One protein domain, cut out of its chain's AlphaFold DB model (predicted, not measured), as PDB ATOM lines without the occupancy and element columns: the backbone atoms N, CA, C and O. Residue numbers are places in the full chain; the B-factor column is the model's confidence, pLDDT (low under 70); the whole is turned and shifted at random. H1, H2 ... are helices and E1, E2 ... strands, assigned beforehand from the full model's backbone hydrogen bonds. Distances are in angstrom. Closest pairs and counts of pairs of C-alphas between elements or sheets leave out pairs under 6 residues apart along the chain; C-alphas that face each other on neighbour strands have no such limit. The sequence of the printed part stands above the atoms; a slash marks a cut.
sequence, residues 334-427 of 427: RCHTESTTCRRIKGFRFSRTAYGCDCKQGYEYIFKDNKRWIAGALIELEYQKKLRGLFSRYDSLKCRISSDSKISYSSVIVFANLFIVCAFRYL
ATOM      1  N   ARG A 334       5.563   0.615  36.478       92.44
ATOM      2  CA  ARG A 334       5.450   1.761  35.550       92.44
ATOM      3  C   ARG A 334       4.636   2.941  36.100       92.44
ATOM      4  O   ARG A 334       3.890   3.586  35.371       92.44
ATOM      5  N   CYS A 335       4.712   3.200  37.402       91.88
ATOM      6  CA  CYS A 335       4.001   4.332  38.001       91.88
ATOM      7  C   CYS A 335       4.570   5.673  37.515       91.88
ATOM      8  O   CYS A 335       5.786   5.831  37.437       91.88
ATOM      9  N   HIS A 336       3.710   6.666  37.262       91.25
ATOM     10  CA  HIS A 336       4.165   8.012  36.907       91.25
ATOM     11  C   HIS A 336       4.868   8.675  38.097       91.25
ATOM     12  O   HIS A 336       4.259   8.949  39.133       91.25
ATOM     13  N   THR A 337       6.162   8.930  37.978       86.50
ATOM     14  CA  THR A 337       7.026   9.161  39.141       86.50
ATOM     15  C   THR A 337       6.857  10.518  39.796       86.50
ATOM     16  O   THR A 337       7.096  10.634  41.001       86.50
ATOM     17  N   GLU A 338       6.422  11.531  39.051       88.31
ATOM     18  CA  GLU A 338       6.211  12.880  39.577       88.31
ATOM     19  C   GLU A 338       4.909  12.976  40.368       88.31
ATOM     20  O   GLU A 338       4.928  13.463  41.497       88.31
ATOM     21  N   SER A 339       3.819  12.421  39.833       91.12
ATOM     22  CA  SER A 339       2.473  12.564  40.405       91.12
ATOM     23  C   SER A 339       2.005  11.384  41.258       91.12
ATOM     24  O   SER A 339       1.023  11.522  41.986       91.12
ATOM     25  N   THR A 340       2.697  10.238  41.219       92.56
ATOM     26  CA  THR A 340       2.282   9.022  41.942       92.56
ATOM     27  C   THR A 340       3.393   8.388  42.782       92.56
ATOM     28  O   THR A 340       4.590   8.633  42.593       92.56
ATOM     29  N   THR A 341       2.987   7.555  43.734       92.62
ATOM     30  CA  THR A 341       3.845   6.704  44.557       92.62
ATOM     31  C   THR A 341       3.412   5.251  44.384       92.62
ATOM     32  O   THR A 341       2.226   4.939  44.427       92.62
ATOM     33  N   CYS A 342       4.379   4.357  44.163       93.25
ATOM     34  CA  CYS A 342       4.096   2.934  44.006       93.25
ATOM     35  C   CYS A 342       3.804   2.291  45.358       93.25
ATOM     36  O   CYS A 342       4.581   2.446  46.303       93.25
ATOM     37  N   ARG A 343       2.738   1.499  45.409       93.50
ATOM     38  CA  ARG A 343       2.392   0.637  46.530       93.50
ATOM     39  C   ARG A 343       2.112  -0.765  46.017       93.50
ATOM     40  O   ARG A 343       1.402  -0.957  45.035       93.50
ATOM     41  N   ARG A 344       2.644  -1.770  46.701       93.12
ATOM     42  CA  ARG A 344       2.336  -3.166  46.394       93.12
ATOM     43  C   ARG A 344       0.894  -3.501  46.782       93.12
ATOM     44  O   ARG A 344       0.431  -3.098  47.850       93.12
ATOM     45  N   ILE A 345       0.216  -4.295  45.958       93.12
ATOM     46  CA  ILE A 345      -1.112  -4.831  46.266       93.12
ATOM     47  C   ILE A 345      -0.956  -6.282  46.740       93.12
ATOM     48  O   ILE A 345      -0.338  -7.095  46.058       93.12
ATOM     49  N   LYS A 346      -1.486  -6.593  47.928       91.19
ATOM     50  CA  LYS A 346      -1.506  -7.954  48.493       91.19
ATOM     51  C   LYS A 346      -2.658  -8.772  47.894       91.19
ATOM     52  O   LYS A 346      -3.594  -8.197  47.344       91.19
ATOM     53  N   GLY A 347      -2.599 -10.096  47.994       88.88
ATOM     54  CA  GLY A 347      -3.620 -11.012  47.473       88.88
ATOM     55  C   GLY A 347      -3.437 -11.403  46.003       88.88
ATOM     56  O   GLY A 347      -4.134 -12.291  45.512       88.88
ATOM     57  N   PHE A 348      -2.474 -10.797  45.302       87.12
ATOM     58  CA  PHE A 348      -2.111 -11.170  43.937       87.12
ATOM     59  C   PHE A 348      -0.895 -12.093  43.944       87.12
ATOM     60  O   PHE A 348       0.241 -11.685  44.184       87.12
ATOM     61  N   ARG A 349      -1.173 -13.355  43.631       89.50
ATOM     62  CA  ARG A 349      -0.194 -14.410  43.354       89.50
ATOM     63  C   ARG A 349       0.778 -13.994  42.254       89.50
ATOM     64  O   ARG A 349       0.349 -13.297  41.341       89.50
ATOM     65  N   PHE A 350       2.036 -14.425  42.358       93.75
ATOM     66  CA  PHE A 350       3.178 -14.272  41.436       93.75
ATOM     67  C   PHE A 350       2.907 -13.468  40.148       93.75
ATOM     68  O   PHE A 350       2.940 -13.995  39.035       93.75
ATOM     69  N   SER A 351       2.600 -12.175  40.300       92.75
ATOM     70  CA  SER A 351       2.127 -11.322  39.210       92.75
ATOM     71  C   SER A 351       2.858  -9.994  39.191       92.75
ATOM     72  O   SER A 351       2.876  -9.243  40.166       92.75
ATOM     73  N   ARG A 352       3.417  -9.666  38.025       92.12
ATOM     74  CA  ARG A 352       4.112  -8.396  37.767       92.12
ATOM     75  C   ARG A 352       3.188  -7.178  37.826       92.12
ATOM     76  O   ARG A 352       3.669  -6.062  37.954       92.12
ATOM     77  N   THR A 353       1.873  -7.381  37.751       92.69
ATOM     78  CA  THR A 353       0.875  -6.304  37.803       92.69
ATOM     79  C   THR A 353       0.357  -6.035  39.219       92.69
ATOM     80  O   THR A 353      -0.547  -5.218  39.383       92.69
ATOM     81  N   ALA A 354       0.899  -6.715  40.239       93.81
ATOM     82  CA  ALA A 354       0.488  -6.638  41.647       93.81
ATOM     83  C   ALA A 354       0.956  -5.349  42.359       93.81
ATOM     84  O   ALA A 354       1.503  -5.371  43.463       93.81
ATOM     85  N   TYR A 355       0.760  -4.198  41.723       95.00
ATOM     86  CA  TYR A 355       1.078  -2.891  42.284       95.00
ATOM     87  C   TYR A 355      -0.003  -1.873  41.922       95.00
ATOM     88  O   TYR A 355      -0.754  -2.047  40.964       95.00
ATOM     89  N   GLY A 356      -0.098  -0.817  42.714       94.62
ATOM     90  CA  GLY A 356      -0.940   0.344  42.486       94.62
ATOM     91  C   GLY A 356      -0.095   1.609  42.545       94.62
ATOM     92  O   GLY A 356       0.945   1.647  43.204       94.62
ATOM     93  N   CYS A 357      -0.535   2.636  41.833       94.44
ATOM     94  CA  CYS A 357       0.092   3.946  41.832       94.44
ATOM     95  C   CYS A 357      -0.846   4.919  42.542       94.44
ATOM     96  O   CYS A 357      -1.834   5.366  41.956       94.44
ATOM     97  N   ASP A 358      -0.561   5.195  43.811       93.62
ATOM     98  CA  ASP A 358      -1.335   6.121  44.633       93.62
ATOM     99  C   ASP A 358      -0.931   7.564  44.287       93.62
ATOM    100  O   ASP A 358       0.256   7.852  44.106       93.62
ATOM    101  N   CYS A 359      -1.890   8.486  44.178       92.94
ATOM    102  CA  CYS A 359      -1.571   9.892  43.916       92.94
ATOM    103  C   CYS A 359      -0.795  10.512  45.087       92.94
ATOM    104  O   CYS A 359      -1.107  10.273  46.254       92.94
ATOM    105  N   LYS A 360       0.220  11.328  44.782       91.69
ATOM    106  CA  LYS A 360       0.921  12.120  45.802       91.69
ATOM    107  C   LYS A 360       0.045  13.268  46.299       91.69
ATOM    108  O   LYS A 360      -0.881  13.694  45.618       91.69
ATOM    109  N   GLN A 361       0.394  13.821  47.457       89.19
ATOM    110  CA  GLN A 361      -0.208  15.058  47.952       89.19
ATOM    111  C   GLN A 361      -0.071  16.188  46.915       89.19
ATOM    112  O   GLN A 361       0.974  16.319  46.278       89.19
ATOM    113  N   GLY A 362      -1.135  16.977  46.733       88.50
ATOM    114  CA  GLY A 362      -1.224  18.001  45.683       88.50
ATOM    115  C   GLY A 362      -1.597  17.457  44.298       88.50
ATOM    116  O   GLY A 362      -1.694  18.223  43.341       88.50
ATOM    117  N   TYR A 363      -1.817  16.146  44.179       91.69
ATOM    118  CA  TYR A 363      -2.365  15.515  42.988       91.69
ATOM    119  C   TYR A 363      -3.667  14.792  43.314       91.69
ATOM    120  O   TYR A 363      -3.840  14.220  44.389       91.69
ATOM    121  N   GLU A 364      -4.575  14.777  42.350       89.62
ATOM    122  CA  GLU A 364      -5.856  14.099  42.429       89.62
ATOM    123  C   GLU A 364      -5.984  13.038  41.332       89.62
ATOM    124  O   GLU A 364      -5.409  13.116  40.237       89.62
ATOM    125  N   TYR A 365      -6.746  12.005  41.660       91.19
ATOM    126  CA  TYR A 365      -7.045  10.911  40.759       91.19
ATOM    127  C   TYR A 365      -8.059  11.367  39.696       91.19
ATOM    128  O   TYR A 365      -9.000  12.093  40.002       91.19
ATOM    129  N   ILE A 366      -7.847  10.982  38.433       85.06
ATOM    130  CA  ILE A 366      -8.619  11.532  37.303       85.06
ATOM    131  C   ILE A 366     -10.039  10.948  37.229       85.06
ATOM    132  O   ILE A 366     -10.955  11.625  36.758       85.06
ATOM    133  N   PHE A 367     -10.243   9.696  37.650       85.88
ATOM    134  CA  PHE A 367     -11.524   9.011  37.462       85.88
ATOM    135  C   PHE A 367     -12.443   9.173  38.680       85.88
ATOM    136  O   PHE A 367     -12.007   9.127  39.824       85.88
ATOM    137  N   LYS A 368     -13.745   9.356  38.446       83.50
ATOM    138  CA  LYS A 368     -14.759   9.482  39.508       83.50
ATOM    139  C   LYS A 368     -15.294   8.106  39.931       83.50
ATOM    140  O   LYS A 368     -16.490   7.864  39.851       83.50
ATOM    141  N   ASP A 369     -14.413   7.183  40.314       86.88
ATOM    142  CA  ASP A 369     -14.774   5.799  40.686       86.88
ATOM    143  C   ASP A 369     -14.562   5.497  42.184       86.88
ATOM    144  O   ASP A 369     -14.426   4.339  42.583       86.88
ATOM    145  N   ASN A 370     -14.503   6.545  43.013       84.31
ATOM    146  CA  ASN A 370     -14.176   6.500  44.442       84.31
ATOM    147  C   ASN A 370     -12.797   5.896  44.778       84.31
ATOM    148  O   ASN A 370     -12.499   5.668  45.952       84.31
ATOM    149  N   LYS A 371     -11.912   5.677  43.795       87.12
ATOM    150  CA  LYS A 371     -10.519   5.285  44.041       87.12
ATOM    151  C   LYS A 371      -9.603   6.505  44.063       87.12
ATOM    152  O   LYS A 371      -9.925   7.587  43.587       87.12
ATOM    153  N   ARG A 372      -8.421   6.312  44.651       88.75
ATOM    154  CA  ARG A 372      -7.339   7.316  44.720       88.75
ATOM    155  C   ARG A 372      -6.039   6.829  44.075       88.75
ATOM    156  O   ARG A 372      -4.978   7.417  44.273       88.75
ATOM    157  N   TRP A 373      -6.112   5.716  43.351       92.12
ATOM    158  CA  TRP A 373      -4.951   5.008  42.831       92.12
ATOM    159  C   TRP A 373      -5.260   4.336  41.502       92.12
ATOM    160  O   TRP A 373      -6.387   3.919  41.232       92.12
ATOM    161  N   ILE A 374      -4.236   4.227  40.663       93.12
ATOM    162  CA  ILE A 374      -4.317   3.558  39.363       93.12
ATOM    163  C   ILE A 374      -3.759   2.145  39.519       93.12
ATOM    164  O   ILE A 374      -2.657   1.963  40.037       93.12
ATOM    165  N   ALA A 375      -4.503   1.134  39.072       93.56
ATOM    166  CA  ALA A 375      -4.049  -0.249  39.132       93.56
ATOM    167  C   ALA A 375      -2.925  -0.529  38.128       93.56
ATOM    168  O   ALA A 375      -3.041  -0.205  36.947       93.56
ATOM    169  N   GLY A 376      -1.868  -1.210  38.576       93.62
ATOM    170  CA  GLY A 376      -0.735  -1.607  37.741       93.62
ATOM    171  C   GLY A 376      -1.151  -2.483  36.561       93.62
ATOM    172  O   GLY A 376      -0.624  -2.319  35.468       93.62
ATOM    173  N   ALA A 377      -2.167  -3.334  36.734       93.75
ATOM    174  CA  ALA A 377      -2.750  -4.116  35.641       93.75
ATOM    175  C   ALA A 377      -3.282  -3.242  34.493       93.75
ATOM    176  O   ALA A 377      -3.040  -3.555  33.331       93.75
ATOM    177  N   LEU A 378      -3.948  -2.124  34.811       94.25
ATOM    178  CA  LEU A 378      -4.438  -1.177  33.808       94.25
ATOM    179  C   LEU A 378      -3.273  -0.470  33.102       94.25
ATOM    180  O   LEU A 378      -3.279  -0.348  31.882       94.25
ATOM    181  N   ILE A 379      -2.258  -0.049  33.862       93.75
ATOM    182  CA  ILE A 379      -1.067   0.625  33.324       93.75
ATOM    183  C   ILE A 379      -0.320  -0.286  32.349       93.75
ATOM    184  O   ILE A 379      -0.003   0.123  31.236       93.75
ATOM    185  N   GLU A 380      -0.068  -1.531  32.749       93.69
ATOM    186  CA  GLU A 380       0.623  -2.521  31.923       93.69
ATOM    187  C   GLU A 380      -0.172  -2.874  30.661       93.69
ATOM    188  O   GLU A 380       0.407  -3.002  29.584       93.69
ATOM    189  N   LEU A 381      -1.499  -2.982  30.766       95.19
ATOM    190  CA  LEU A 381      -2.373  -3.252  29.626       95.19
ATOM    191  C   LEU A 381      -2.392  -2.089  28.622       95.19
ATOM    192  O   LEU A 381      -2.224  -2.310  27.423       95.19
ATOM    193  N   GLU A 382      -2.547  -0.850  29.090       95.19
ATOM    194  CA  GLU A 382      -2.509   0.330  28.218       95.19
ATOM    195  C   GLU A 382      -1.121   0.533  27.598       95.19
ATOM    196  O   GLU A 382      -1.010   0.889  26.426       95.19
ATOM    197  N   TYR A 383      -0.051   0.218  28.329       93.31
ATOM    198  CA  TYR A 383       1.300   0.235  27.773       93.31
ATOM    199  C   TYR A 383       1.490  -0.815  26.669       93.31
ATOM    200  O   TYR A 383       2.076  -0.528  25.628       93.31
ATOM    201  N   GLN A 384       0.957  -2.027  26.849       93.69
ATOM    202  CA  GLN A 384       0.991  -3.056  25.806       93.69
ATOM    203  C   GLN A 384       0.229  -2.633  24.547       93.69
ATOM    204  O   GLN A 384       0.699  -2.902  23.444       93.69
ATOM    205  N   LYS A 385      -0.916  -1.950  24.688       96.38
ATOM    206  CA  LYS A 385      -1.630  -1.359  23.544       96.38
ATOM    207  C   LYS A 385      -0.766  -0.326  22.826       96.38
ATOM    208  O   LYS A 385      -0.645  -0.402  21.607       96.38
ATOM    209  N   LYS A 386      -0.103   0.558  23.586       94.69
ATOM    210  CA  LYS A 386       0.824   1.566  23.053       94.69
ATOM    211  C   LYS A 386       1.933   0.930  22.212       94.69
ATOM    212  O   LYS A 386       2.184   1.376  21.100       94.69
ATOM    213  N   LEU A 387       2.552  -0.144  22.707       93.19
ATOM    214  CA  LEU A 387       3.598  -0.876  21.979       93.19
ATOM    215  C   LEU A 387       3.098  -1.549  20.693       93.19
ATOM    216  O   LEU A 387       3.870  -1.714  19.757       93.19
ATOM    217  N   ARG A 388       1.821  -1.946  20.640       95.62
ATOM    218  CA  ARG A 388       1.194  -2.552  19.451       95.62
ATOM    219  C   ARG A 388       0.693  -1.519  18.433       95.62
ATOM    220  O   ARG A 388       0.085  -1.915  17.447       95.62
ATOM    221  N   GLY A 389       0.882  -0.221  18.684       93.94
ATOM    222  CA  GLY A 389       0.340   0.848  17.839       93.94
ATOM    223  C   GLY A 389      -1.185   0.994  17.918       93.94
ATOM    224  O   GLY A 389      -1.783   1.655  17.075       93.94
ATOM    225  N   LEU A 390      -1.830   0.382  18.917       95.94
ATOM    226  CA  LEU A 390      -3.265   0.529  19.157       95.94
ATOM    227  C   LEU A 390      -3.537   1.804  19.962       95.94
ATOM    228  O   LEU A 390      -2.682   2.266  20.723       95.94
ATOM    229  N   PHE A 391      -4.762   2.332  19.862       93.94
ATOM    230  CA  PHE A 391      -5.200   3.432  20.718       93.94
ATOM    231  C   PHE A 391      -4.994   3.062  22.194       93.94
ATOM    232  O   PHE A 391      -5.501   2.044  22.676       93.94
ATOM    233  N   SER A 392      -4.222   3.886  22.904       95.06
ATOM    234  CA  SER A 392      -3.853   3.649  24.295       95.06
ATOM    235  C   SER A 392      -4.019   4.910  25.127       95.06
ATOM    236  O   SER A 392      -3.708   6.018  24.696       95.06
ATOM    237  N   ARG A 393      -4.485   4.729  26.359       91.50
ATOM    238  CA  ARG A 393      -4.668   5.793  27.350       91.50
ATOM    239  C   ARG A 393      -3.471   5.925  28.285       91.50
ATOM    240  O   ARG A 393      -3.558   6.661  29.263       91.50
ATOM    241  N   TYR A 394      -2.365   5.238  28.001       92.38
ATOM    242  CA  TYR A 394      -1.203   5.140  28.887       92.38
ATOM    243  C   TYR A 394      -0.688   6.511  29.353       92.38
ATOM    244  O   TYR A 394      -0.517   6.724  30.548       92.38
ATOM    245  N   ASP A 395      -0.545   7.476  28.442       89.88
ATOM    246  CA  ASP A 395      -0.013   8.809  28.772       89.88
ATOM    247  C   ASP A 395      -0.970   9.652  29.640       89.88
ATOM    248  O   ASP A 395      -0.555  10.604  30.309       89.88
ATOM    249  N   SER A 396      -2.253   9.274  29.676       89.06
ATOM    250  CA  SER A 396      -3.268   9.868  30.554       89.06
ATOM    251  C   SER A 396      -3.353   9.199  31.930       89.06
ATOM    252  O   SER A 396      -3.985   9.749  32.825       89.06
ATOM    253  N   LEU A 397      -2.705   8.043  32.142       90.81
ATOM    254  CA  LEU A 397      -2.696   7.321  33.422       90.81
ATOM    255  C   LEU A 397      -1.690   7.928  34.416       90.81
ATOM    256  O   LEU A 397      -0.789   7.261  34.923       90.81
ATOM    257  N   LYS A 398      -1.866   9.212  34.721       91.31
ATOM    258  CA  LYS A 398      -1.106   9.966  35.726       91.31
ATOM    259  C   LYS A 398      -2.072  10.760  36.593       91.31
ATOM    260  O   LYS A 398      -3.135  11.129  36.124       91.31
ATOM    261  N   CYS A 399      -1.738  11.051  37.845       92.00
ATOM    262  CA  CYS A 399      -2.595  11.944  38.631       92.00
ATOM    263  C   CYS A 399      -2.474  13.388  38.117       92.00
ATOM    264  O   CYS A 399      -1.385  13.797  37.696       92.00
ATOM    265  N   ARG A 400      -3.585  14.134  38.126       91.00
ATOM    266  CA  ARG A 400      -3.628  15.559  37.750       91.00
ATOM    267  C   ARG A 400      -3.338  16.419  38.978       91.00
ATOM    268  O   ARG A 400      -3.484  15.931  40.092       91.00
ATOM    269  N   ILE A 401      -2.891  17.656  38.799       90.06
ATOM    270  CA  ILE A 401      -2.695  18.579  39.928       90.06
ATOM    271  C   ILE A 401      -4.061  18.801  40.575       90.06
ATOM    272  O   ILE A 401      -5.024  19.048  39.852       90.06
ATOM    273  N   SER A 402      -4.150  18.677  41.901       81.75
ATOM    274  CA  SER A 402      -5.393  18.957  42.613       81.75
ATOM    275  C   SER A 402      -5.766  20.403  42.345       81.75
ATOM    276  O   SER A 402      -5.037  21.312  42.757       81.75
ATOM    277  N   SER A 403      -6.873  20.617  41.634       69.56
ATOM    278  CA  SER A 403      -7.469  21.941  41.580       69.56
ATOM    279  C   SER A 403      -7.954  22.228  42.991       69.56
ATOM    280  O   SER A 403      -8.968  21.693  43.434       69.56
ATOM    281  N   ASP A 404      -7.153  22.994  43.727       56.09
ATOM    282  CA  ASP A 404      -7.606  23.643  44.939       56.09
ATOM    283  C   ASP A 404      -8.847  24.420  44.508       56.09
ATOM    284  O   ASP A 404      -8.747  25.392  43.748       56.09
ATOM    285  N   SER A 405     -10.031  23.944  44.897       54.72
ATOM    286  CA  SER A 405     -11.204  24.794  44.922       54.72
ATOM    287  C   SER A 405     -10.867  25.835  45.970       54.72
ATOM    288  O   SER A 405     -11.224  25.687  47.138       54.72
ATOM    289  N   LYS A 406     -10.106  26.854  45.564       53.69
ATOM    290  CA  LYS A 406      -9.987  28.099  46.287       53.69
ATOM    291  C   LYS A 406     -11.413  28.601  46.351       53.69
ATOM    292  O   LYS A 406     -11.883  29.287  45.448       53.69
ATOM    293  N   ILE A 407     -12.126  28.189  47.393       57.00
ATOM    294  CA  ILE A 407     -13.259  28.924  47.901       57.00
ATOM    295  C   ILE A 407     -12.615  30.260  48.228       57.00
ATOM    296  O   ILE A 407     -11.897  30.406  49.217       57.00
ATOM    297  N   SER A 408     -12.725  31.186  47.279       54.09
ATOM    298  CA  SER A 408     -12.368  32.569  47.488       54.09
ATOM    299  C   SER A 408     -13.366  33.038  48.528       54.09
ATOM    300  O   SER A 408     -14.489  33.420  48.208       54.09
ATOM    301  N   TYR A 409     -13.001  32.889  49.799       60.69
ATOM    302  CA  TYR A 409     -13.680  33.589  50.863       60.69
ATOM    303  C   TYR A 409     -13.455  35.058  50.551       60.69
ATOM    304  O   TYR A 409     -12.368  35.595  50.768       60.69
ATOM    305  N   SER A 410     -14.463  35.682  49.949       71.12
ATOM    306  CA  SER A 410     -14.502  37.126  49.852       71.12
ATOM    307  C   SER A 410     -14.393  37.638  51.281       71.12
ATOM    308  O   SER A 410     -15.262  37.358  52.113       71.12
ATOM    309  N   SER A 411     -13.299  38.335  51.584       70.50
ATOM    310  CA  SER A 411     -13.063  38.952  52.890       70.50
ATOM    311  C   SER A 411     -14.275  39.782  53.320       70.50
ATOM    312  O   SER A 411     -14.644  39.768  54.488       70.50
ATOM    313  N   VAL A 412     -14.971  40.391  52.356       75.06
ATOM    314  CA  VAL A 412     -16.218  41.140  52.547       75.06
ATOM    315  C   VAL A 412     -17.318  40.296  53.196       75.06
ATOM    316  O   VAL A 412     -17.979  40.775  54.107       75.06
ATOM    317  N   ILE A 413     -17.502  39.036  52.789       76.06
ATOM    318  CA  ILE A 413     -18.555  38.164  53.340       76.06
ATOM    319  C   ILE A 413     -18.201  37.735  54.767       76.06
ATOM    320  O   ILE A 413     -19.077  37.665  55.627       76.06
ATOM    321  N   VAL A 414     -16.921  37.490  55.052       80.06
ATOM    322  CA  VAL A 414     -16.468  37.150  56.409       80.06
ATOM    323  C   VAL A 414     -16.627  38.351  57.342       80.06
ATOM    324  O   VAL A 414     -17.199  38.202  58.417       80.06
ATOM    325  N   PHE A 415     -16.213  39.550  56.914       80.31
ATOM    326  CA  PHE A 415     -16.382  40.777  57.696       80.31
ATOM    327  C   PHE A 415     -17.852  41.174  57.868       80.31
ATOM    328  O   PHE A 415     -18.224  41.588  58.961       80.31
ATOM    329  N   ALA A 416     -18.703  41.001  56.852       79.38
ATOM    330  CA  ALA A 416     -20.135  41.281  56.955       79.38
ATOM    331  C   ALA A 416     -20.825  40.355  57.967       79.38
ATOM    332  O   ALA A 416     -21.590  40.825  58.805       79.38
ATOM    333  N   ASN A 417     -20.508  39.057  57.957       78.56
ATOM    334  CA  ASN A 417     -21.054  38.125  58.943       78.56
ATOM    335  C   ASN A 417     -20.514  38.392  60.356       78.56
ATOM    336  O   ASN A 417     -21.267  38.293  61.320       78.56
ATOM    337  N   LEU A 418     -19.247  38.800  60.494       81.00
ATOM    338  CA  LEU A 418     -18.687  39.205  61.788       81.00
ATOM    339  C   LEU A 418     -19.355  40.481  62.321       81.00
ATOM    340  O   LEU A 418     -19.653  40.561  63.507       81.00
ATOM    341  N   PHE A 419     -19.655  41.446  61.445       77.81
ATOM    342  CA  PHE A 419     -20.407  42.651  61.797       77.81
ATOM    343  C   PHE A 419     -21.837  42.335  62.228       77.81
ATOM    344  O   PHE A 419     -22.291  42.883  63.226       77.81
ATOM    345  N   ILE A 420     -22.529  41.430  61.532       79.81
ATOM    346  CA  ILE A 420     -23.886  41.005  61.901       79.81
ATOM    347  C   ILE A 420     -23.871  40.309  63.270       79.81
ATOM    348  O   ILE A 420     -24.683  40.638  64.129       79.81
ATOM    349  N   VAL A 421     -22.911  39.416  63.525       80.88
ATOM    350  CA  VAL A 421     -22.772  38.744  64.830       80.88
ATOM    351  C   VAL A 421     -22.415  39.730  65.950       80.88
ATOM    352  O   VAL A 421     -22.925  39.602  67.061       80.88
ATOM    353  N   CYS A 422     -21.579  40.734  65.678       76.75
ATOM    354  CA  CYS A 422     -21.270  41.791  66.643       76.75
ATOM    355  C   CYS A 422     -22.462  42.727  66.895       76.75
ATOM    356  O   CYS A 422     -22.684  43.117  68.038       76.75
ATOM    357  N   ALA A 423     -23.250  43.054  65.867       72.50
ATOM    358  CA  ALA A 423     -24.446  43.885  65.994       72.50
ATOM    359  C   ALA A 423     -25.553  43.177  66.795       72.50
ATOM    360  O   ALA A 423     -26.177  43.799  67.646       72.50
ATOM    361  N   PHE A 424     -25.730  41.865  66.605       66.88
ATOM    362  CA  PHE A 424     -26.660  41.050  67.400       66.88
ATOM    363  C   PHE A 424     -26.196  40.777  68.839       66.88
ATOM    364  O   PHE A 424     -26.977  40.267  69.630       66.88
ATOM    365  N   ARG A 425     -24.942  41.086  69.195       63.22
ATOM    366  CA  ARG A 425     -24.458  41.039  70.588       63.22
ATOM    367  C   ARG A 425     -24.677  42.344  71.358       63.22
ATOM    368  O   ARG A 425     -24.465  42.352  72.567       63.22
ATOM    369  N   TYR A 426     -25.020  43.428  70.663       59.03
ATOM    370  CA  TYR A 426     -25.243  44.765  71.229       59.03
ATOM    371  C   TYR A 426     -26.725  45.192  71.231       59.03
ATOM    372  O   TYR A 426     -27.034  46.299  71.671       59.03
ATOM    373  N   LEU A 427     -27.614  44.311  70.763       52.53
ATOM    374  CA  LEU A 427     -29.060  44.291  71.009       52.53
ATOM    375  C   LEU A 427     -29.345  43.205  72.046       52.53
ATOM    376  O   LEU A 427     -30.226  43.442  72.900       52.53
TER     377      LEU A 427
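What this domain is: This is residues 334 to 427 of the 427 residues of an uncharacterized protein of Crassostrea gigas (UniProt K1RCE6). A small body, made of a three-stranded sheet with helix H1 leading away from it and much loop, carries one long arm, residues 405 to 427, that sticks out and has helix H2 in its far part. The sheet E1 - E2 - E3 is antiparallel and forms a meander, each strand the antiparallel neighbour of the one before. The printed part has 94 residues with three named strands and two named helices, in the order E1 E2 E3 H1 H2, and its class is mixed, helices and strands, with under half of the residues in named elements. The whole is extended, with a radius of gyration of the C-alphas of 22.3 A and spans of 74 by 31 by 22 A, the arm making the length.

How they stand to each other: Look first at E1, residues 340 to 344, an edge strand. Beside it is the inner strand E2, residues 355 to 359, antiparallel at 149 degrees; the two form a hairpin, and N 341 and O 358 are within hydrogen-bond range at 2.8 A. E2 forms a second hairpin with the other edge strand, E3, residues 373 to 375, antiparallel at 155 degrees, with N 357 and O 374 at 2.9 A. H1, residues 376 to 387, follows E3 by a tight link and only grazes the sheet with its residues 376 to 379; its closest C-alphas to E2 are those of Gly 376 and Tyr 355, 5.1 A apart. H2, residues 411 to 423, is not on the sheet and is apart from H1. In both helices each O i to N i+4 pair is within hydrogen-bond range.

Where its parts are: Find C-alpha 340 at (2.282, 9.022, 41.942); from there E1 runs 13.0 A to C-alpha 344. E2, residues 355 to 359, covers 13.2 A, and E3 is the short strand of residues 373 to 375. H1 starts at C-alpha 376, at (-0.735, -1.607, 37.741), and runs 16.4 A to C-alpha 387. H2 runs 18.0 A from C-alpha 411 to C-alpha 423 at (-24.446, 43.885, 65.994).

The domain as a whole: The two C-alphas farthest apart are those of Arg 388 and Leu 427, at 75.9 A. Without residues 405 to 427, which stand free, the body spans 37 by 31 by 22 A. The links from E2 to E3 and from H1 to H2 are long; residues 363 to 364 in the first pair antiparallel with residues 400 to 401 in the second. The printed part has no cut, and residue 427 is the chain's last. Its mean pLDDT is 85.6, with residues 403 to 409 and 424 to 427 under 70.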